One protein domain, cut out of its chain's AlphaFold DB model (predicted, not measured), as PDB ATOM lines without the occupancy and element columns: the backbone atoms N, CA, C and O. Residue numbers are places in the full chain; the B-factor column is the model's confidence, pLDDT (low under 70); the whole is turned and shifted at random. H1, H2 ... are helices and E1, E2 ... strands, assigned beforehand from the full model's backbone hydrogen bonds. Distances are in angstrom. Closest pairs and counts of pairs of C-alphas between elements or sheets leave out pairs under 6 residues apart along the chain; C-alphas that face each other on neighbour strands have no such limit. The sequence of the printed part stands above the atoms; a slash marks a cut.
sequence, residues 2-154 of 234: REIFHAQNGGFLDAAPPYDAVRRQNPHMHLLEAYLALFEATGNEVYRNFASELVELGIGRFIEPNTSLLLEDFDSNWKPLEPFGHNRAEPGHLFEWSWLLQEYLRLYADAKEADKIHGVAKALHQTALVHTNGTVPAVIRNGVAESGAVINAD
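What this domain is: This is residues 2 to 154 of the 234 residues of the protein "Cellobiose 2-epimerase" of Komagataeibacter europaeus (UniProt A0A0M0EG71). Two helical hairpins, H2 with H3 and H4 with H5, pack together through H2 and H4 into a body of four long helices, with long loops at residues 6 to 25 and 63 to 90. A small strand hairpin, E1 and E2, sits near the first residues of H4, and short H1 is apart from the other named elements. The printed part has 153 residues, with five named helices followed by two strands in one antiparallel sheet, E1 - E2; the class is mostly helix. It is compact, with a radius of gyration of the C-alphas of 15.7 A and spans of 45 by 35 by 25 A.

How they stand to each other: H1, residues 2 to 5, is apart from H2, residues 26 to 42. H2 and H3, residues 45 to 62, are a hairpin and touch, closest at the C-alphas of Tyr 35 and Tyr 47, 5.3 A, at a shallow tilt of 25 degrees, opposite ways. With H4, residues 91 to 107, they form an up and down bundle, each helix running against the one before. H2 touches H4, closest at the C-alphas of Glu 33 and Leu 100, 6.7 A. H4 and H5, residues 114 to 130, are a hairpin and touch, closest at the C-alphas of Ser 98 and Ala 121, 4.2 A. E1, residues 143 to 145, and E2, residues 150 to 152, are an antiparallel hairpin, with N 143 and O 152 within hydrogen-bond range at 3.2 A. In H2, H3, H4 and H5 every O i to N i+4 pair is within hydrogen-bond range; H1 is too short for one.

Where its parts are: H1 begins at C-alpha 2, (-36.558, 14.522, -31.392). H2 measures 24.5 A, H3 24.6 A, H4 24.8 A and H5 24.7 A. E2 ends at C-alpha 152, (-6.637, 28.755, -24.105).

The domain as a whole: The C-alphas farthest apart, of Glu 3 and Val 136, are 47.9 A apart. The printed part has no cut. The links H1 to H2, H3 to H4 and H5 to E1 are long. No printed residue is under 70 in pLDDT.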
ATOM      1  N   ARG A   2     -35.798  13.368 -30.861       70.44
ATOM      2  CA  ARG A   2     -36.558  14.522 -31.392       70.44
ATOM      3  C   ARG A   2     -37.699  14.991 -30.480       70.44
ATOM      4  O   ARG A   2     -37.824  16.175 -30.241       70.44
ATOM      5  N   GLU A   3     -38.460  14.084 -29.880       74.44
ATOM      6  CA  GLU A   3     -39.565  14.470 -28.984       74.44
ATOM      7  C   GLU A   3     -39.123  15.134 -27.669       74.44
ATOM      8  O   GLU A   3     -39.919  15.812 -27.032       74.44
ATOM      9  N   ILE A   4     -37.868  14.937 -27.253       76.62
ATOM     10  CA  ILE A   4     -37.374  15.349 -25.929       76.62
ATOM     11  C   ILE A   4     -36.420  16.542 -26.041       76.62
ATOM     12  O   ILE A   4     -36.482  17.458 -25.230       76.62
ATOM     13  N   PHE A   5     -35.542  16.533 -27.046       82.12
ATOM     14  CA  PHE A   5     -34.457  17.505 -27.178       82.12
ATOM     15  C   PHE A   5     -34.667  18.503 -28.316       82.12
ATOM     16  O   PHE A   5     -33.858  19.411 -28.450       82.12
ATOM     17  N   HIS A   6     -35.695  18.368 -29.162       84.38
ATOM     18  CA  HIS A   6     -35.858  19.281 -30.298       84.38
ATOM     19  C   HIS A   6     -35.992  20.739 -29.845       84.38
ATOM     20  O   HIS A   6     -36.745  21.080 -28.931       84.38
ATOM     21  N   ALA A   7     -35.242  21.604 -30.515       82.12
ATOM     22  CA  ALA A   7     -35.174  23.019 -30.230       82.12
ATOM     23  C   ALA A   7     -36.235  23.815 -30.992       82.12
ATOM     24  O   ALA A   7     -36.523  23.555 -32.162       82.12
ATOM     25  N   GLN A   8     -36.746  24.878 -30.376       78.38
ATOM     26  CA  GLN A   8     -37.362  25.945 -31.157       78.38
ATOM     27  C   GLN A   8     -36.286  26.557 -32.077       78.38
ATOM     28  O   GLN A   8     -35.185  26.834 -31.611       78.38
ATOM     29  N   ASN A   9     -36.616  26.751 -33.360       82.88
ATOM     30  CA  ASN A   9     -35.731  27.252 -34.429       82.88
ATOM     31  C   ASN A   9     -34.668  26.270 -34.970       82.88
ATOM     32  O   ASN A   9     -33.694  26.702 -35.585       82.88
ATOM     33  N   GLY A  10     -34.890  24.960 -34.819       86.19
ATOM     34  CA  GLY A  10     -34.064  23.910 -35.428       86.19
ATOM     35  C   GLY A  10     -32.900  23.456 -34.545       86.19
ATOM     36  O   GLY A  10     -32.494  24.166 -33.629       86.19
ATOM     37  N   GLY A  11     -32.385  22.255 -34.811       89.44
ATOM     38  CA  GLY A  11     -31.395  21.583 -33.964       89.44
ATOM     39  C   GLY A  11     -31.974  21.059 -32.641       89.44
ATOM     40  O   GLY A  11     -33.176  20.800 -32.516       89.44
ATOM     41  N   PHE A  12     -31.103  20.883 -31.651       89.56
ATOM     42  CA  PHE A  12     -31.370  20.188 -30.396       89.56
ATOM     43  C   PHE A  12     -30.885  20.977 -29.170       89.56
ATOM     44  O   PHE A  12     -30.047  21.875 -29.248       89.56
ATOM     45  N   LEU A  13     -31.497  20.689 -28.024       87.94
ATOM     46  CA  LEU A  13     -31.071  21.090 -26.687       87.94
ATOM     47  C   LEU A  13     -29.987  20.131 -26.193       87.94
ATOM     48  O   LEU A  13     -30.102  18.922 -26.387       87.94
ATOM     49  N   ASP A  14     -29.007  20.668 -25.473       84.88
ATOM     50  CA  ASP A  14     -27.896  19.885 -24.918       84.88
ATOM     51  C   ASP A  14     -28.344  19.000 -23.734       84.88
ATOM     52  O   ASP A  14     -27.698  18.005 -23.405       84.88
ATOM     53  N   ALA A  15     -29.458  19.358 -23.082       85.44
ATOM     54  CA  ALA A  15     -30.029  18.643 -21.944       85.44
ATOM     55  C   ALA A  15     -31.552  18.831 -21.837       85.44
ATOM     56  O   ALA A  15     -32.116  19.805 -22.342       85.44
ATOM     57  N   ALA A  16     -32.211  17.899 -21.144       84.00
ATOM     58  CA  ALA A  16     -33.636  17.945 -20.832       84.00
ATOM     59  C   ALA A  16     -33.846  17.640 -19.330       84.00
ATOM     60  O   ALA A  16     -33.689  16.483 -18.930       84.00
ATOM     61  N   PRO A  17     -34.197  18.639 -18.493       86.00
ATOM     62  CA  PRO A  17     -34.388  20.053 -18.836       86.00
ATOM     63  C   PRO A  17     -33.066  20.765 -19.206       86.00
ATOM     64  O   PRO A  17     -31.996  20.277 -18.840       86.00
ATOM     65  N   PRO A  18     -33.116  21.910 -19.916       85.12
ATOM     66  CA  PRO A  18     -31.913  22.655 -20.299       85.12
ATOM     67  C   PRO A  18     -31.191  23.237 -19.079       85.12
ATOM     68  O   PRO A  18     -31.843  23.729 -18.156       85.12
ATOM     69  N   TYR A  19     -29.854  23.216 -19.088       87.69
ATOM     70  CA  TYR A  19     -29.039  23.840 -18.034       87.69
ATOM     71  C   TYR A  19     -28.983  25.366 -18.164       87.69
ATOM     72  O   TYR A  19     -29.007  26.079 -17.164       87.69
ATOM     73  N   ASP A  20     -28.920  25.856 -19.400       91.25
ATOM     74  CA  ASP A  20     -28.919  27.265 -19.771       91.25
ATOM     75  C   ASP A  20     -29.656  27.464 -21.110       91.25
ATOM     76  O   ASP A  20     -30.256  26.536 -21.661       91.25
ATOM     77  N   ALA A  21     -29.667  28.703 -21.606       90.19
ATOM     78  CA  ALA A  21     -30.254  29.050 -22.901       90.19
ATOM     79  C   ALA A  21     -29.253  28.947 -24.070       90.19
ATOM     80  O   ALA A  21     -29.624  29.263 -25.203       90.19
ATOM     81  N   VAL A  22     -28.002  28.558 -23.800       94.50
ATOM     82  CA  VAL A  22     -26.935  28.507 -24.800       94.50
ATOM     83  C   VAL A  22     -27.119  27.263 -25.659       94.50
ATOM     84  O   VAL A  22     -27.395  26.169 -25.171       94.50
ATOM     85  N   ARG A  23     -26.976  27.446 -26.967       94.62
ATOM     86  CA  ARG A  23     -26.930  26.372 -27.955       94.62
ATOM     87  C   ARG A  23     -25.487  26.060 -28.286       94.62
ATOM     88  O   ARG A  23     -24.700  26.987 -28.452       94.62
ATOM     89  N   ARG A  24     -25.157  24.777 -28.432       96.38
ATOM     90  CA  ARG A  24     -23.782  24.347 -28.694       96.38
ATOM     91  C   ARG A  24     -23.687  23.486 -29.940       96.38
ATOM     92  O   ARG A  24     -24.531  22.617 -30.173       96.38
ATOM     93  N   GLN A  25     -22.632  23.696 -30.723       97.12
ATOM     94  CA  GLN A  25     -22.356  22.846 -31.887       97.12
ATOM     95  C   GLN A  25     -21.976  21.418 -31.458       97.12
ATOM     96  O   GLN A  25     -22.384  20.450 -32.094       97.12
ATOM     97  N   ASN A  26     -21.264  21.274 -30.334       96.75
ATOM     98  CA  ASN A  26     -20.595  20.026 -29.963       96.75
ATOM     99  C   ASN A  26     -21.556  18.814 -29.842       96.75
ATOM    100  O   ASN A  26     -21.325  17.794 -30.494       96.75
ATOM    101  N   PRO A  27     -22.715  18.902 -29.152       95.56
ATOM    102  CA  PRO A  27     -23.671  17.790 -29.138       95.56
ATOM    103  C   PRO A  27     -24.199  17.402 -30.529       95.56
ATOM    104  O   PRO A  27     -24.519  16.238 -30.761       95.56
ATOM    105  N   HIS A  28     -24.281  18.354 -31.463       97.50
ATOM    106  CA  HIS A  28     -24.725  18.106 -32.836       97.50
ATOM    107  C   HIS A  28     -23.650  17.398 -33.662       97.50
ATOM    108  O   HIS A  28     -23.989  16.535 -34.466       97.50
ATOM    109  N   MET A  29     -22.376  17.724 -33.437       98.12
ATOM    110  CA  MET A  29     -21.230  17.061 -34.062       98.12
ATOM    111  C   MET A  29     -21.196  15.567 -33.716       98.12
ATOM    112  O   MET A  29     -21.239  14.725 -34.612       98.12
ATOM    113  N   HIS A  30     -21.240  15.219 -32.426       96.81
ATOM    114  CA  HIS A  30     -21.275  13.811 -32.005       96.81
ATOM    115  C   HIS A  30     -22.573  13.104 -32.401       96.81
ATOM    116  O   HIS A  30     -22.602  11.890 -32.609       96.81
ATOM    117  N   LEU A  31     -23.674  13.846 -32.532       96.69
ATOM    118  CA  LEU A  31     -24.901  13.259 -33.039       96.69
ATOM    119  C   LEU A  31     -24.830  12.955 -34.544       96.69
ATOM    120  O   LEU A  31     -25.356  11.930 -34.980       96.69
ATOM    121  N   LEU A  32     -24.171  13.815 -35.325       98.19
ATOM    122  CA  LEU A  32     -23.877  13.554 -36.732       98.19
ATOM    123  C   LEU A  32     -23.040  12.279 -36.857       98.19
ATOM    124  O   LEU A  32     -23.437  11.371 -37.580       98.19
ATOM    125  N   GLU A  33     -21.954  12.177 -36.092       97.81
ATOM    126  CA  GLU A  33     -21.110  10.980 -36.020       97.81
ATOM    127  C   GLU A  33     -21.925   9.708 -35.731       97.81
ATOM    128  O   GLU A  33     -21.846   8.723 -36.471       97.81
ATOM    129  N   ALA A  34     -22.793   9.749 -34.716       97.25
ATOM    130  CA  ALA A  34     -23.653   8.623 -34.368       97.25
ATOM    131  C   ALA A  34     -24.620   8.237 -35.503       97.25
ATOM    132  O   ALA A  34     -24.854   7.050 -35.736       97.25
ATOM    133  N   TYR A  35     -25.192   9.208 -36.221       97.94
ATOM    134  CA  TYR A  35     -26.084   8.922 -37.348       97.94
ATOM    135  C   TYR A  35     -25.357   8.365 -38.570       97.94
ATOM    136  O   TYR A  35     -25.907   7.475 -39.221       97.94
ATOM    137  N   LEU A  36     -24.134   8.819 -38.849       98.12
ATOM    138  CA  LEU A  36     -23.294   8.232 -39.894       98.12
ATOM    139  C   LEU A  36     -22.996   6.761 -39.577       98.12
ATOM    140  O   LEU A  36     -23.268   5.893 -40.407       98.12
ATOM    141  N   ALA A  37     -22.568   6.465 -38.346       97.31
ATOM    142  CA  ALA A  37     -22.306   5.096 -37.899       97.31
ATOM    143  C   ALA A  37     -23.566   4.207 -37.947       97.31
ATOM    144  O   ALA A  37     -23.517   3.058 -38.391       97.31
ATOM    145  N   LEU A  38     -24.725   4.732 -37.528       98.12
ATOM    146  CA  LEU A  38     -25.999   4.010 -37.598       98.12
ATOM    147  C   LEU A  38     -26.436   3.739 -39.038       98.12
ATOM    148  O   LEU A  38     -26.952   2.656 -39.321       98.12
ATOM    149  N   PHE A  39     -26.246   4.694 -39.949       98.12
ATOM    150  CA  PHE A  39     -26.522   4.473 -41.363       98.12
ATOM    151  C   PHE A  39     -25.602   3.394 -41.935       98.12
ATOM    152  O   PHE A  39     -26.102   2.447 -42.532       98.12
ATOM    153  N   GLU A  40     -24.292   3.488 -41.710       97.44
ATOM    154  CA  GLU A  40     -23.325   2.512 -42.222       97.44
ATOM    155  C   GLU A  40     -23.620   1.088 -41.726       97.44
ATOM    156  O   GLU A  40     -23.575   0.133 -42.501       97.44
ATOM    157  N   ALA A  41     -24.013   0.941 -40.458       97.94
ATOM    158  CA  ALA A  41     -24.328  -0.359 -39.873       97.94
ATOM    159  C   ALA A  41     -25.677  -0.949 -40.325       97.94
ATOM    160  O   ALA A  41     -25.863  -2.166 -40.261       97.94
ATOM    161  N   THR A  42     -26.650  -0.117 -40.717       97.81
ATOM    162  CA  THR A  42     -28.044  -0.568 -40.918       97.81
ATOM    163  C   THR A  42     -28.605  -0.343 -42.318       97.81
ATOM    164  O   THR A  42     -29.609  -0.962 -42.666       97.81
ATOM    165  N   GLY A  43     -28.018   0.557 -43.108       96.50
ATOM    166  CA  GLY A  43     -28.553   1.021 -44.389       96.50
ATOM    167  C   GLY A  43     -29.895   1.756 -44.289       96.50
ATOM    168  O   GLY A  43     -30.575   1.933 -45.297       96.50
ATOM    169  N   ASN A  44     -30.338   2.149 -43.088       97.19
ATOM    170  CA  ASN A  44     -31.641   2.784 -42.916       97.19
ATOM    171  C   ASN A  44     -31.584   4.282 -43.254       97.19
ATOM    172  O   ASN A  44     -31.017   5.082 -42.510       97.19
ATOM    173  N   GLU A  45     -32.265   4.657 -44.336       95.81
ATOM    174  CA  GLU A  45     -32.355   6.025 -44.869       95.81
ATOM    175  C   GLU A  45     -32.856   7.074 -43.865       95.81
ATOM    176  O   GLU A  45     -32.587   8.265 -44.025       95.81
ATOM    177  N   VAL A  46     -33.547   6.673 -42.791       96.25
ATOM    178  CA  VAL A  46     -33.927   7.618 -41.733       96.25
ATOM    179  C   VAL A  46     -32.699   8.302 -41.114       96.25
ATOM    180  O   VAL A  46     -32.737   9.501 -40.846       96.25
ATOM    181  N   TYR A  47     -31.595   7.568 -40.943       96.81
ATOM    182  CA  TYR A  47     -30.360   8.101 -40.366       96.81
ATOM    183  C   TYR A  47     -29.620   9.004 -41.343       96.81
ATOM    184  O   TYR A  47     -29.087  10.026 -40.922       96.81
ATOM    185  N   ARG A  48     -29.677   8.695 -42.645       96.12
ATOM    186  CA  ARG A  48     -29.189   9.597 -43.690       96.12
ATOM    187  C   ARG A  48     -29.898  10.940 -43.630       96.12
ATOM    188  O   ARG A  48     -29.235  11.966 -43.556       96.12
ATOM    189  N   ASN A  49     -31.232  10.939 -43.590       94.88
ATOM    190  CA  ASN A  49     -32.009  12.179 -43.506       94.88
ATOM    191  C   ASN A  49     -31.634  13.000 -42.264       94.88
ATOM    192  O   ASN A  49     -31.460  14.212 -42.346       94.88
ATOM    193  N   PHE A  50     -31.453  12.339 -41.117       95.62
ATOM    194  CA  PHE A  50     -31.040  13.013 -39.889       95.62
ATOM    195  C   PHE A  50     -29.616  13.573 -39.961       95.62
ATOM    196  O   PHE A  50     -29.387  14.689 -39.498       95.62
ATOM    197  N   ALA A  51     -28.677  12.839 -40.561       97.31
ATOM    198  CA  ALA A  51     -27.322  13.318 -40.804       97.31
ATOM    199  C   ALA A  51     -27.328  14.536 -41.743       97.31
ATOM    200  O   ALA A  51     -26.669  15.534 -41.456       97.31
ATOM    201  N   SER A  52     -28.122  14.497 -42.819       96.69
ATOM    202  CA  SER A  52     -28.262  15.611 -43.765       96.69
ATOM    203  C   SER A  52     -28.763  16.889 -43.091       96.69
ATOM    204  O   SER A  52     -28.205  17.955 -43.340       96.69
ATOM    205  N   GLU A  53     -29.759  16.797 -42.204       95.81
ATOM    206  CA  GLU A  53     -30.257  17.955 -41.445       95.81
ATOM    207  C   GLU A  53     -29.169  18.576 -40.548       95.81
ATOM    208  O   GLU A  53     -29.086  19.799 -40.424       95.81
ATOM    209  N   LEU A  54     -28.308  17.752 -39.937       97.25
ATOM    210  CA  LEU A  54     -27.203  18.231 -39.098       97.25
ATOM    211  C   LEU A  54     -26.071  18.852 -39.917       97.25
ATOM    212  O   LEU A  54     -25.508  19.859 -39.493       97.25
ATOM    213  N   VAL A  55     -25.763  18.299 -41.092       98.00
ATOM    214  CA  VAL A  55     -24.800  18.897 -42.028       98.00
ATOM    215  C   VAL A  55     -25.303  20.251 -42.526       98.00
ATOM    216  O   VAL A  55     -24.541  21.218 -42.536       98.00
ATOM    217  N   GLU A  56     -26.584  20.354 -42.888       96.75
ATOM    218  CA  GLU A  56     -27.193  21.623 -43.296       96.75
ATOM    219  C   GLU A  56     -27.138  22.658 -42.167       96.75
ATOM    220  O   GLU A  56     -26.736  23.801 -42.397       96.75
ATOM    221  N   LEU A  57     -27.475  22.256 -40.937       96.56
ATOM    222  CA  LEU A  57     -27.390  23.128 -39.769       96.56
ATOM    223  C   LEU A  57     -25.946  23.577 -39.502       96.56
ATOM    224  O   LEU A  57     -25.708  24.769 -39.311       96.56
ATOM    225  N   GLY A  58     -24.985  22.651 -39.543       97.69
ATOM    226  CA  GLY A  58     -23.574  22.941 -39.300       97.69
ATOM    227  C   GLY A  58     -22.995  23.929 -40.304       97.69
ATOM    228  O   GLY A  58     -22.463  24.969 -39.915       97.69
ATOM    229  N   ILE A  59     -23.186  23.664 -41.598       97.56
ATOM    230  CA  ILE A  59     -22.727  24.551 -42.677       97.56
ATOM    231  C   ILE A  59     -23.473  25.890 -42.656       97.56
ATOM    232  O   ILE A  59     -22.886  26.927 -42.950       97.56
ATOM    233  N   GLY A  60     -24.768  25.880 -42.343       96.25
ATOM    234  CA  GLY A  60     -25.602  27.077 -42.381       96.25
ATOM    235  C   GLY A  60     -25.467  27.988 -41.161       96.25
ATOM    236  O   GLY A  60     -25.812  29.167 -41.266       96.25
ATOM    237  N   ARG A  61     -25.036  27.460 -40.006       96.50
ATOM    238  CA  ARG A  61     -25.069  28.178 -38.720       96.50
ATOM    239  C   ARG A  61     -23.782  28.124 -37.913       96.50
ATOM    240  O   ARG A  61     -23.469  29.124 -37.277       96.50
ATOM    241  N   PHE A  62     -23.080  26.990 -37.880       97.94
ATOM    242  CA  PHE A  62     -21.948  26.826 -36.959       97.94
ATOM    243  C   PHE A  62     -20.647  27.368 -37.542       97.94
ATOM    244  O   PHE A  62     -19.802  27.882 -36.813       97.94
ATOM    245  N   ILE A  63     -20.492  27.228 -38.857       97.62
ATOM    246  CA  ILE A  63     -19.287  27.611 -39.584       97.62
ATOM    247  C   ILE A  63     -19.440  29.050 -40.064       97.62
ATOM    248  O   ILE A  63     -20.345  29.367 -40.838       97.62
ATOM    249  N   GLU A  64     -18.543  29.926 -39.620       95.12
ATOM    250  CA  GLU A  64     -18.541  31.310 -40.071       95.12
ATOM    251  C   GLU A  64     -18.058  31.378 -41.534       95.12
ATOM    252  O   GLU A  64     -16.974  30.882 -41.859       95.12
ATOM    253  N   PRO A  65     -18.850  31.960 -42.452       89.75
ATOM    254  CA  PRO A  65     -18.621  31.828 -43.889       89.75
ATOM    255  C   PRO A  65     -17.349  32.510 -44.416       89.75
ATOM    256  O   PRO A  65     -16.861  32.112 -45.473       89.75
ATOM    257  N   ASN A  66     -16.811  33.528 -43.738       88.50
ATOM    258  CA  ASN A  66     -15.647  34.278 -44.221       88.50
ATOM    259  C   ASN A  66     -14.314  33.703 -43.725       88.50
ATOM    260  O   ASN A  66     -13.307  33.760 -44.429       88.50
ATOM    261  N   THR A  67     -14.306  33.165 -42.513       91.06
ATOM    262  CA  THR A  67     -13.128  32.666 -41.799       91.06
ATOM    263  C   THR A  67     -13.054  31.146 -41.801       91.06
ATOM    264  O   THR A  67     -11.991  30.601 -41.528       91.06
ATOM    265  N   SER A  68     -14.155  30.457 -42.135       94.88
ATOM    266  CA  SER A  68     -14.288  28.996 -42.032       94.88
ATOM    267  C   SER A  68     -13.999  28.463 -40.627       94.88
ATOM    268  O   SER A  68     -13.609  27.307 -40.461       94.88
ATOM    269  N   LEU A  69     -14.194  29.301 -39.608       96.50
ATOM    270  CA  LEU A  69     -14.060  28.907 -38.219       96.50
ATOM    271  C   LEU A  69     -15.377  28.311 -37.717       96.50
ATOM    272  O   LEU A  69     -16.451  28.867 -37.950       96.50
ATOM    273  N   LEU A  70     -15.294  27.180 -37.022       98.19
ATOM    274  CA  LEU A  70     -16.429  26.576 -36.334       98.19
ATOM    275  C   LEU A  70     -16.603  27.245 -34.965       98.19
ATOM    276  O   LEU A  70     -15.732  27.121 -34.104       98.19
ATOM    277  N   LEU A  71     -17.714  27.952 -34.773       98.12
ATOM    278  CA  LEU A  71     -18.030  28.611 -33.508       98.12
ATOM    279  C   LEU A  71     -18.736  27.641 -32.552       98.12
ATOM    280  O   LEU A  71     -19.503  26.781 -32.981       98.12
ATOM    281  N   GLU A  72     -18.481  27.784 -31.251       97.88
ATOM    282  CA  GLU A  72     -18.944  26.808 -30.254       97.88
ATOM    283  C   GLU A  72     -20.344  27.095 -29.702       97.88
ATOM    284  O   GLU A  72     -21.144  26.167 -29.556       97.88
ATOM    285  N   ASP A  73     -20.638  28.366 -29.407       97.31
ATOM    286  CA  ASP A  73     -21.774  28.784 -28.584       97.31
ATOM    287  C   ASP A  73     -22.674  29.805 -29.308       97.31
ATOM    288  O   ASP A  73     -22.202  30.792 -29.882       97.31
ATOM    289  N   PHE A  74     -23.992  29.596 -29.236       97.06
ATOM    290  CA  PHE A  74     -25.002  30.398 -29.932       97.06
ATOM    291  C   PHE A  74     -26.216  30.711 -29.052       97.06
ATOM    292  O   PHE A  74     -26.494  30.038 -28.056       97.06
ATOM    293  N   ASP A  75     -26.985  31.722 -29.457       95.25
ATOM    294  CA  ASP A  75     -28.303  32.012 -28.897       95.25
ATOM    295  C   ASP A  75     -29.378  31.019 -29.392       95.25
ATOM    296  O   ASP A  75     -29.145  30.139 -30.224       95.25
ATOM    297  N   SER A  76     -30.616  31.187 -28.920       92.56
ATOM    298  CA  SER A  76     -31.759  30.352 -29.316       92.56
ATOM    299  C   SER A  76     -32.178  30.474 -30.792       92.56
ATOM    300  O   SER A  76     -33.114  29.796 -31.215       92.56
ATOM    301  N   ASN A  77     -31.560  31.369 -31.560       92.44
ATOM    302  CA  ASN A  77     -31.788  31.578 -32.988       92.44
ATOM    303  C   ASN A  77     -30.547  31.230 -33.824       92.44
ATOM    304  O   ASN A  77     -30.499  31.600 -35.001       92.44
ATOM    305  N   TRP A  78     -29.565  30.540 -33.234       94.75
ATOM    306  CA  TRP A  78     -28.309  30.170 -33.882       94.75
ATOM    307  C   TRP A  78     -27.480  31.372 -34.345       94.75
ATOM    308  O   TRP A  78     -26.857  31.338 -35.407       94.75
ATOM    309  N   LYS A  79     -27.491  32.457 -33.565       95.31
ATOM    310  CA  LYS A  79     -26.557  33.574 -33.731       95.31
ATOM    311  C   LYS A  79     -25.406  33.452 -32.733       95.31
ATOM    312  O   LYS A  79     -25.672  33.067 -31.594       95.31
ATOM    313  N   PRO A  80     -24.166  33.795 -33.123       96.44
ATOM    314  CA  PRO A  80     -23.045  33.820 -32.189       96.44
ATOM    315  C   PRO A  80     -23.344  34.724 -30.988       96.44
ATOM    316  O   PRO A  80     -24.003  35.759 -31.143       96.44
ATOM    317  N   LEU A  81     -22.900  34.318 -29.798       95.31
ATOM    318  CA  LEU A  81     -23.185  35.047 -28.555       95.31
ATOM    319  C   LEU A  81     -22.358  36.325 -28.403       95.31
ATOM    320  O   LEU A  81     -22.828  37.285 -27.792       95.31
ATOM    321  N   GLU A  82     -21.150  36.341 -28.960       96.12
ATOM    322  CA  GLU A  82     -20.209  37.448 -28.830       96.12
ATOM    323  C   GLU A  82     -20.087  38.239 -30.144       96.12
ATOM    324  O   GLU A  82     -20.378  37.727 -31.234       96.12
ATOM    325  N   PRO A  83     -19.629  39.503 -30.087       95.06
ATOM    326  CA  PRO A  83     -19.276  40.253 -31.284       95.06
ATOM    327  C   PRO A  83     -18.220  39.528 -32.129       95.06
ATOM    328  O   PRO A  83     -17.364  38.812 -31.602       95.06
ATOM    329  N   PHE A  84     -18.247  39.780 -33.441       93.81
ATOM    330  CA  PHE A  84     -17.286  39.205 -34.383       93.81
ATOM    331  C   PHE A  84     -15.840  39.383 -33.896       93.81
ATOM    332  O   PHE A  84     -15.430  40.482 -33.514       93.81
ATOM    333  N   GLY A  85     -15.071  38.298 -33.922       94.31
ATOM    334  CA  GLY A  85     -13.673  38.250 -33.493       94.31
ATOM    335  C   GLY A  85     -13.465  37.775 -32.050       94.31
ATOM    336  O   GLY A  85     -12.327  37.460 -31.686       94.31
ATOM    337  N   HIS A  86     -14.539  37.680 -31.256       96.50
ATOM    338  CA  HIS A  86     -14.506  37.269 -29.846       96.50
ATOM    339  C   HIS A  86     -15.170  35.916 -29.569       96.50
ATOM    340  O   HIS A  86     -14.966  35.363 -28.489       96.50
ATOM    341  N   ASN A  87     -15.922  35.366 -30.526       97.38
ATOM    342  CA  ASN A  87     -16.550  34.057 -30.369       97.38
ATOM    343  C   ASN A  87     -15.499  32.961 -30.183       97.38
ATOM    344  O   ASN A  87     -14.417  33.013 -30.766       97.38
ATOM    345  N   ARG A  88     -15.808  31.966 -29.356       97.75
ATOM    346  CA  ARG A  88     -14.909  30.846 -29.079       97.75
ATOM    347  C   ARG A  88     -14.969  29.812 -30.202       97.75
ATOM    348  O   ARG A  88     -16.054  29.481 -30.676       97.75
ATOM    349  N   ALA A  89     -13.807  29.265 -30.540       98.06
ATOM    350  CA  ALA A  89     -13.643  28.104 -31.403       98.06
ATOM    351  C   ALA A  89     -12.598  27.139 -30.830       98.06
ATOM    352  O   ALA A  89     -11.638  27.554 -30.169       98.06
ATOM    353  N   GLU A  90     -12.760  25.850 -31.116       98.38
ATOM    354  CA  GLU A  90     -11.782  24.814 -30.786       98.38
ATOM    355  C   GLU A  90     -11.197  24.219 -32.076       98.38
ATOM    356  O   GLU A  90     -11.900  23.504 -32.791       98.38
ATOM    357  N   PRO A  91      -9.905  24.445 -32.394       98.06
ATOM    358  CA  PRO A  91      -9.313  23.927 -33.632       98.06
ATOM    359  C   PRO A  91      -9.404  22.399 -33.790       98.06
ATOM    360  O   PRO A  91      -9.425  21.905 -34.913       98.06
ATOM    361  N   GLY A  92      -9.513  21.649 -32.686       98.06
ATOM    362  CA  GLY A  92      -9.801  20.212 -32.722       98.06
ATOM    363  C   GLY A  92     -11.143  19.882 -33.385       98.06
ATOM    364  O   GLY A  92     -11.190  19.015 -34.251       98.06
ATOM    365  N   HIS A  93     -12.212  20.618 -33.059       98.56
ATOM    366  CA  HIS A  93     -13.531  20.394 -33.657       98.56
ATOM    367  C   HIS A  93     -13.563  20.763 -35.145       98.56
ATOM    368  O   HIS A  93     -14.345  20.192 -35.898       98.56
ATOM    369  N   LEU A  94     -12.703  21.679 -35.609       98.50
ATOM    370  CA  LEU A  94     -12.582  21.956 -37.042       98.50
ATOM    371  C   LEU A  94     -12.046  20.735 -37.807       98.50
ATOM    372  O   LEU A  94     -12.550  20.430 -38.891       98.50
ATOM    373  N   PHE A  95     -11.052  20.026 -37.257       98.06
ATOM    374  CA  PHE A  95     -10.579  18.766 -37.842       98.06
ATOM    375  C   PHE A  95     -11.669  17.695 -37.821       98.06
ATOM    376  O   PHE A  95     -11.888  17.031 -38.832       98.06
ATOM    377  N   GLU A  96     -12.388  17.568 -36.707       98.12
ATOM    378  CA  GLU A  96     -13.454  16.579 -36.553       98.12
ATOM    379  C   GLU A  96     -14.623  16.831 -37.515       98.12
ATOM    380  O   GLU A  96     -15.031  15.922 -38.232       98.12
ATOM    381  N   TRP A  97     -15.098  18.074 -37.648       98.56
ATOM    382  CA  TRP A  97     -16.104  18.422 -38.654       98.56
ATOM    383  C   TRP A  97     -15.600  18.214 -40.080       98.56
ATOM    384  O   TRP A  97     -16.346  17.724 -40.924       98.56
ATOM    385  N   SER A  98     -14.341  18.553 -40.368       97.81
ATOM    386  CA  SER A  98     -13.750  18.274 -41.680       97.81
ATOM    387  C   SER A  98     -13.779  16.777 -42.007       97.81
ATOM    388  O   SER A  98     -14.134  16.397 -43.125       97.81
ATOM    389  N   TRP A  99     -13.450  15.923 -41.034       96.88
ATOM    390  CA  TRP A  99     -13.528  14.470 -41.164       96.88
ATOM    391  C   TRP A  99     -14.980  13.996 -41.338       96.88
ATOM    392  O   TRP A  99     -15.283  13.309 -42.310       96.88
ATOM    393  N   LEU A 100     -15.910  14.449 -40.491       97.81
ATOM    394  CA  LEU A 100     -17.328  14.069 -40.552       97.81
ATOM    395  C   LEU A 100     -17.992  14.443 -41.881       97.81
ATOM    396  O   LEU A 100     -18.804  13.683 -42.402       97.81
ATOM    397  N   LEU A 101     -17.652  15.599 -42.458       97.69
ATOM    398  CA  LEU A 101     -18.166  15.996 -43.770       97.69
ATOM    399  C   LEU A 101     -17.613  15.112 -44.898       97.69
ATOM    400  O   LEU A 101     -18.323  14.853 -45.870       97.69
ATOM    401  N   GLN A 102     -16.376  14.623 -44.782       95.81
ATOM    402  CA  GLN A 102     -15.816  13.656 -45.730       95.81
ATOM    403  C   GLN A 102     -16.476  12.283 -45.578       95.81
ATOM    404  O   GLN A 102     -16.863  11.695 -46.585       95.81
ATOM    405  N   GLU A 103     -16.705  11.828 -44.347       96.19
ATOM    406  CA  GLU A 103     -17.426  10.582 -44.072       96.19
ATOM    407  C   GLU A 103     -18.878  10.629 -44.553       96.19
ATOM    408  O   GLU A 103     -19.366   9.687 -45.180       96.19
ATOM    409  N   TYR A 104     -19.551  11.764 -44.365       98.06
ATOM    410  CA  TYR A 104     -20.868  12.018 -44.939       98.06
ATOM    411  C   TYR A 104     -20.854  11.851 -46.468       98.06
ATOM    412  O   TYR A 104     -21.720  11.179 -47.026       98.06
ATOM    413  N   LEU A 105     -19.859  12.409 -47.165       97.00
ATOM    414  CA  LEU A 105     -19.738  12.273 -48.621       97.00
ATOM    415  C   LEU A 105     -19.331  10.862 -49.068       97.00
ATOM    416  O   LEU A 105     -19.760  10.423 -50.135       97.00
ATOM    417  N   ARG A 106     -18.543  10.141 -48.261       95.56
ATOM    418  CA  ARG A 106     -18.182   8.738 -48.505       95.56
ATOM    419  C   ARG A 106     -19.418   7.840 -48.470       95.56
ATOM    420  O   ARG A 106     -19.583   7.000 -49.352       95.56
ATOM    421  N   LEU A 107     -20.284   8.026 -47.472       97.00
ATOM    422  CA  LEU A 107     -21.508   7.238 -47.301       97.00
ATOM    423  C   LEU A 107     -22.625   7.658 -48.265       97.00
ATOM    424  O   LEU A 107     -23.430   6.821 -48.676       97.00
ATOM    425  N   TYR A 108     -22.669   8.934 -48.655       94.69
ATOM    426  CA  TYR A 108     -23.730   9.511 -49.481       94.69
ATOM    427  C   TYR A 108     -23.169  10.124 -50.768       94.69
ATOM    428  O   TYR A 108     -23.212  11.339 -50.966       94.69
ATOM    429  N   ALA A 109     -22.665   9.288 -51.676       88.69
ATOM    430  CA  ALA A 109     -22.034   9.742 -52.922       88.69
ATOM    431  C   ALA A 109     -22.953  10.594 -53.832       88.69
ATOM    432  O   ALA A 109     -22.472  11.370 -54.653       88.69
ATOM    433  N   ASP A 110     -24.273  10.466 -53.688       91.25
ATOM    434  CA  ASP A 110     -25.315  11.234 -54.383       91.25
ATOM    435  C   ASP A 110     -25.846  12.424 -53.555       91.25
ATOM    436  O   ASP A 110     -26.904  12.981 -53.862       91.25
ATOM    437  N   ALA A 111     -25.146  12.821 -52.487       91.50
ATOM    438  CA  ALA A 111     -25.520  13.971 -51.677       91.50
ATOM    439  C   ALA A 111     -25.671  15.242 -52.527       91.50
ATOM    440  O   ALA A 111     -24.827  15.596 -53.354       91.50
ATOM    441  N   LYS A 112     -26.755  15.980 -52.272       91.38
ATOM    442  CA  LYS A 112     -26.936  17.319 -52.838       91.38
ATOM    443  C   LYS A 112     -25.810  18.230 -52.354       91.38
ATOM    444  O   LYS A 112     -25.387  18.133 -51.208       91.38
ATOM    445  N   GLU A 113     -25.360  19.130 -53.226       93.56
ATOM    446  CA  GLU A 113     -24.291  20.092 -52.922       93.56
ATOM    447  C   GLU A 113     -22.958  19.435 -52.498       93.56
ATOM    448  O   GLU A 113     -22.174  20.053 -51.781       93.56
ATOM    449  N   ALA A 114     -22.663  18.212 -52.967       95.75
ATOM    450  CA  ALA A 114     -21.435  17.482 -52.629       95.75
ATOM    451  C   ALA A 114     -20.152  18.318 -52.806       95.75
ATOM    452  O   ALA A 114     -19.313  18.351 -51.908       95.75
ATOM    453  N   ASP A 115     -20.034  19.072 -53.905       96.12
ATOM    454  CA  ASP A 115     -18.881  19.950 -54.158       96.12
ATOM    455  C   ASP A 115     -18.733  21.057 -53.104       96.12
ATOM    456  O   ASP A 115     -17.623  21.384 -52.680       96.12
ATOM    457  N   LYS A 116     -19.853  21.629 -52.646       96.31
ATOM    458  CA  LYS A 116     -19.859  22.645 -51.586       96.31
ATOM    459  C   LYS A 116     -19.455  22.025 -50.255       96.31
ATOM    460  O   LYS A 116     -18.619  22.599 -49.567       96.31
ATOM    461  N   ILE A 117     -20.010  20.863 -49.908       97.50
ATOM    462  CA  ILE A 117     -19.667  20.143 -48.671       97.50
ATOM    463  C   ILE A 117     -18.174  19.802 -48.664       97.50
ATOM    464  O   ILE A 117     -17.489  20.062 -47.677       97.50
ATOM    465  N   HIS A 118     -17.645  19.313 -49.787       96.06
ATOM    466  CA  HIS A 118     -16.221  19.038 -49.947       96.06
ATOM    467  C   HIS A 118     -15.373  20.311 -49.789       96.06
ATOM    468  O   HIS A 118     -14.346  20.303 -49.109       96.06
ATOM    469  N   GLY A 119     -15.819  21.427 -50.374       96.12
ATOM    470  CA  GLY A 119     -15.186  22.736 -50.211       96.12
ATOM    471  C   GLY A 119     -15.136  23.199 -48.753       96.12
ATOM    472  O   GLY A 119     -14.081  23.634 -48.293       96.12
ATOM    473  N   VAL A 120     -16.237  23.047 -48.012       97.56
ATOM    474  CA  VAL A 120     -16.311  23.388 -46.581       97.56
ATOM    475  C   VAL A 120     -15.407  22.480 -45.750       97.56
ATOM    476  O   VAL A 120     -14.631  22.981 -44.940       97.56
ATOM    477  N   ALA A 121     -15.434  21.164 -45.984       96.81
ATOM    478  CA  ALA A 121     -14.564  20.212 -45.295       96.81
ATOM    479  C   ALA A 121     -13.084  20.584 -45.465       96.81
ATOM    480  O   ALA A 121     -12.322  20.632 -44.494       96.81
ATOM    481  N   LYS A 122     -12.681  20.928 -46.691       95.75
ATOM    482  CA  LYS A 122     -11.323  21.386 -46.987       95.75
ATOM    483  C   LYS A 122     -10.990  22.710 -46.294       95.75
ATOM    484  O   LYS A 122      -9.893  22.842 -45.758       95.75
ATOM    485  N   ALA A 123     -11.909  23.673 -46.296       97.12
ATOM    486  CA  ALA A 123     -11.697  24.974 -45.668       97.12
ATOM    487  C   ALA A 123     -11.537  24.861 -44.143       97.12
ATOM    488  O   ALA A 123     -10.633  25.479 -43.582       97.12
ATOM    489  N   LEU A 124     -12.334  24.010 -43.486       97.94
ATOM    490  CA  LEU A 124     -12.191  23.688 -42.063       97.94
ATOM    491  C   LEU A 124     -10.810  23.101 -41.755       97.94
ATOM    492  O   LEU A 124     -10.114  23.601 -40.876       97.94
ATOM    493  N   HIS A 125     -10.380  22.093 -42.522       96.12
ATOM    494  CA  HIS A 125      -9.060  21.477 -42.359       96.12
ATOM    495  C   HIS A 125      -7.927  22.500 -42.508       96.12
ATOM    496  O   HIS A 125      -7.027  22.574 -41.673       96.12
ATOM    497  N   GLN A 126      -7.981  23.325 -43.556       95.38
ATOM    498  CA  GLN A 126      -6.970  24.352 -43.808       95.38
ATOM    499  C   GLN A 126      -6.942  25.411 -42.700       95.38
ATOM    500  O   GLN A 126      -5.862  25.815 -42.274       95.38
ATOM    501  N   THR A 127      -8.108  25.820 -42.202       96.94
ATOM    502  CA  THR A 127      -8.231  26.777 -41.093       96.94
ATOM    503  C   THR A 127      -7.667  26.186 -39.802       96.94
ATOM    504  O   THR A 127      -6.878  26.834 -39.118       96.94
ATOM    505  N   ALA A 128      -7.967  24.918 -39.511       96.81
ATOM    506  CA  ALA A 128      -7.420  24.208 -38.360       96.81
ATOM    507  C   ALA A 128      -5.885  24.085 -38.420       96.81
ATOM    508  O   ALA A 128      -5.207  24.329 -37.421       96.81
ATOM    509  N   LEU A 129      -5.317  23.789 -39.598       95.38
ATOM    510  CA  LEU A 129      -3.865  23.705 -39.802       95.38
ATOM    511  C   LEU A 129      -3.134  25.014 -39.487       95.38
ATOM    512  O   LEU A 129      -2.038  24.969 -38.924       95.38
ATOM    513  N   VAL A 130      -3.727  26.174 -39.793       95.81
ATOM    514  CA  VAL A 130      -3.133  27.488 -39.473       95.81
ATOM    515  C   VAL A 130      -2.870  27.627 -37.970       95.81
ATOM    516  O   VAL A 130      -1.885  28.255 -37.581       95.81
ATOM    517  N   HIS A 131      -3.673  26.988 -37.117       95.62
ATOM    518  CA  HIS A 131      -3.503  27.031 -35.662       95.62
ATOM    519  C   HIS A 131      -2.346  26.175 -35.122       95.62
ATOM    520  O   HIS A 131      -2.051  26.244 -33.930       95.62
ATOM    521  N   THR A 132      -1.646  25.426 -35.979       94.44
ATOM    522  CA  THR A 132      -0.362  24.793 -35.627       94.44
ATOM    523  C   THR A 132       0.820  25.765 -35.725       94.44
ATOM    524  O   THR A 132       1.894  25.500 -35.172       94.44
ATOM    525  N   ASN A 133       0.646  26.907 -36.401       91.81
ATOM    526  CA  ASN A 133       1.720  27.868 -36.633       91.81
ATOM    527  C   ASN A 133       2.290  28.397 -35.311       91.81
ATOM    528  O   ASN A 133       1.560  28.757 -34.389       91.81
ATOM    529  N   GLY A 134       3.620  28.470 -35.226       86.50
ATOM    530  CA  GLY A 134       4.311  28.925 -34.016       86.50
ATOM    531  C   GLY A 134       4.451  27.859 -32.923       86.50
ATOM    532  O   GLY A 134       4.902  28.180 -31.827       86.50
ATOM    533  N   THR A 135       4.110  26.598 -33.210       88.81
ATOM    534  CA  THR A 135       4.386  25.458 -32.324       88.81
ATOM    535  C   THR A 135       5.379  24.493 -32.970       88.81
ATOM    536  O   THR A 135       5.281  24.189 -34.157       88.81
ATOM    537  N   VAL A 136       6.381  24.050 -32.203       89.06
ATOM    538  CA  VAL A 136       7.386  23.074 -32.653       89.06
ATOM    539  C   VAL A 136       7.671  22.095 -31.506       89.06
ATOM    540  O   VAL A 136       8.269  22.517 -30.514       89.06
ATOM    541  N   PRO A 137       7.291  20.805 -31.615       89.56
ATOM    542  CA  PRO A 137       6.479  20.192 -32.677       89.56
ATOM    543  C   PRO A 137       5.077  20.808 -32.812       89.56
ATOM    544  O   PRO A 137       4.608  21.494 -31.904       89.56
ATOM    545  N   ALA A 138       4.413  20.556 -33.944       95.19
ATOM    546  CA  ALA A 138       3.050  21.027 -34.180       95.19
ATOM    547  C   ALA A 138       2.084  20.451 -33.129       95.19
ATOM    548  O   ALA A 138       2.028  19.234 -32.944       95.19
ATOM    549  N   VAL A 139       1.323  21.319 -32.455       95.94
ATOM    550  CA  VAL A 139       0.285  20.933 -31.485       95.94
ATOM    551  C   VAL A 139      -0.960  21.796 -31.628       95.94
ATOM    552  O   VAL A 139      -0.890  22.959 -32.021       95.94
ATOM    553  N   ILE A 140      -2.100  21.235 -31.235       97.44
ATOM    554  CA  ILE A 140      -3.389  21.920 -31.236       97.44
ATOM    555  C   ILE A 140      -3.709  22.456 -29.843       97.44
ATOM    556  O   ILE A 140      -3.839  21.693 -28.884       97.44
ATOM    557  N   ARG A 141      -3.835  23.782 -29.738       96.44
ATOM    558  CA  ARG A 141      -4.254  24.485 -28.516       96.44
ATOM    559  C   ARG A 141      -5.770  24.348 -28.315       96.44
ATOM    560  O   ARG A 141      -6.520  24.260 -29.282       96.44
ATOM    561  N   ASN A 142      -6.214  24.352 -27.061       95.50
ATOM    562  CA  ASN A 142      -7.599  24.048 -26.679       95.50
ATOM    563  C   ASN A 142      -8.631  25.113 -27.055       95.50
ATOM    564  O   ASN A 142      -9.826  24.843 -26.980       95.50
ATOM    565  N   GLY A 143      -8.219  26.341 -27.361       97.06
ATOM    566  CA  GLY A 143      -9.192  27.375 -27.679       97.06
ATOM    567  C   GLY A 143      -8.591  28.613 -28.306       97.06
ATOM    568  O   GLY A 143      -7.569  29.140 -27.848       97.06
ATOM    569  N   VAL A 144      -9.294  29.108 -29.315       97.62
ATOM    570  CA  VAL A 144      -9.021  30.371 -29.990       97.62
ATOM    571  C   VAL A 144     -10.279  31.235 -29.999       97.62
ATOM    572  O   VAL A 144     -11.398  30.734 -29.886       97.62
ATOM    573  N   ALA A 145     -10.086  32.543 -30.089       97.31
ATOM    574  CA  ALA A 145     -11.146  33.468 -30.451       97.31
ATOM    575  C   ALA A 145     -11.344  33.464 -31.972       97.31
ATOM    576  O   ALA A 145     -10.451  33.067 -32.720       97.31
ATOM    577  N   GLU A 146     -12.476  33.987 -32.434       96.06
ATOM    578  CA  GLU A 146     -12.826  34.085 -33.852       96.06
ATOM    579  C   GLU A 146     -11.832  34.910 -34.677       96.06
ATOM    580  O   GLU A 146     -11.622  34.664 -35.859       96.06
ATOM    581  N   SER A 147     -11.121  35.828 -34.025       94.62
ATOM    582  CA  SER A 147      -9.980  36.553 -34.596       94.62
ATOM    583  C   SER A 147      -8.733  35.688 -34.849       94.62
ATOM    584  O   SER A 147      -7.753  36.171 -35.414       94.62
ATOM    585  N   GLY A 148      -8.731  34.436 -34.392       92.88
ATOM    586  CA  GLY A 148      -7.604  33.506 -34.407       92.88
ATOM    587  C   GLY A 148      -6.663  33.623 -33.202       92.88
ATOM    588  O   GLY A 148      -5.721  32.839 -33.082       92.88
ATOM    589  N   ALA A 149      -6.902  34.574 -32.291       95.75
ATOM    590  CA  ALA A 149      -6.087  34.749 -31.093       95.75
ATOM    591  C   ALA A 149      -6.238  33.557 -30.134       95.75
ATOM    592  O   ALA A 149      -7.349  33.116 -29.849       95.75
ATOM    593  N   VAL A 150      -5.128  33.057 -29.588       96.88
ATOM    594  CA  VAL A 150      -5.161  31.979 -28.588       96.88
ATOM    595  C   VAL A 150      -5.772  32.504 -27.289       96.88
ATOM    596  O   VAL A 150      -5.238  33.434 -26.687       96.88
ATOM    597  N   ILE A 151      -6.862  31.878 -26.841       97.31
ATOM    598  CA  ILE A 151      -7.527  32.188 -25.559       97.31
ATOM    599  C   ILE A 151      -7.340  31.077 -24.524       97.31
ATOM    600  O   ILE A 151      -7.444  31.325 -23.327       97.31
ATOM    601  N   ASN A 152      -7.030  29.856 -24.971       96.94
ATOM    602  CA  ASN A 152      -6.637  28.755 -24.105       96.94
ATOM    603  C   ASN A 152      -5.447  28.018 -24.724       96.94
ATOM    604  O   ASN A 152      -5.590  27.274 -25.696       96.94
ATOM    605  N   ALA A 153      -4.271  28.252 -24.140       96.31
ATOM    606  CA  ALA A 153      -3.019  27.682 -24.604       96.31
ATOM    607  C   ALA A 153      -2.743  26.272 -24.048       96.31
ATOM    608  O   ALA A 153      -1.762  25.651 -24.450       96.31
ATOM    609  N   ASP A 154      -3.566  25.733 -23.155       96.44
ATOM    610  CA  ASP A 154      -3.431  24.328 -22.772       96.44
ATOM    611  C   ASP A 154      -3.703  23.431 -23.981       96.44
ATOM    612  O   ASP A 154      -4.330  23.840 -24.966       96.44
TER     613      ASP A 154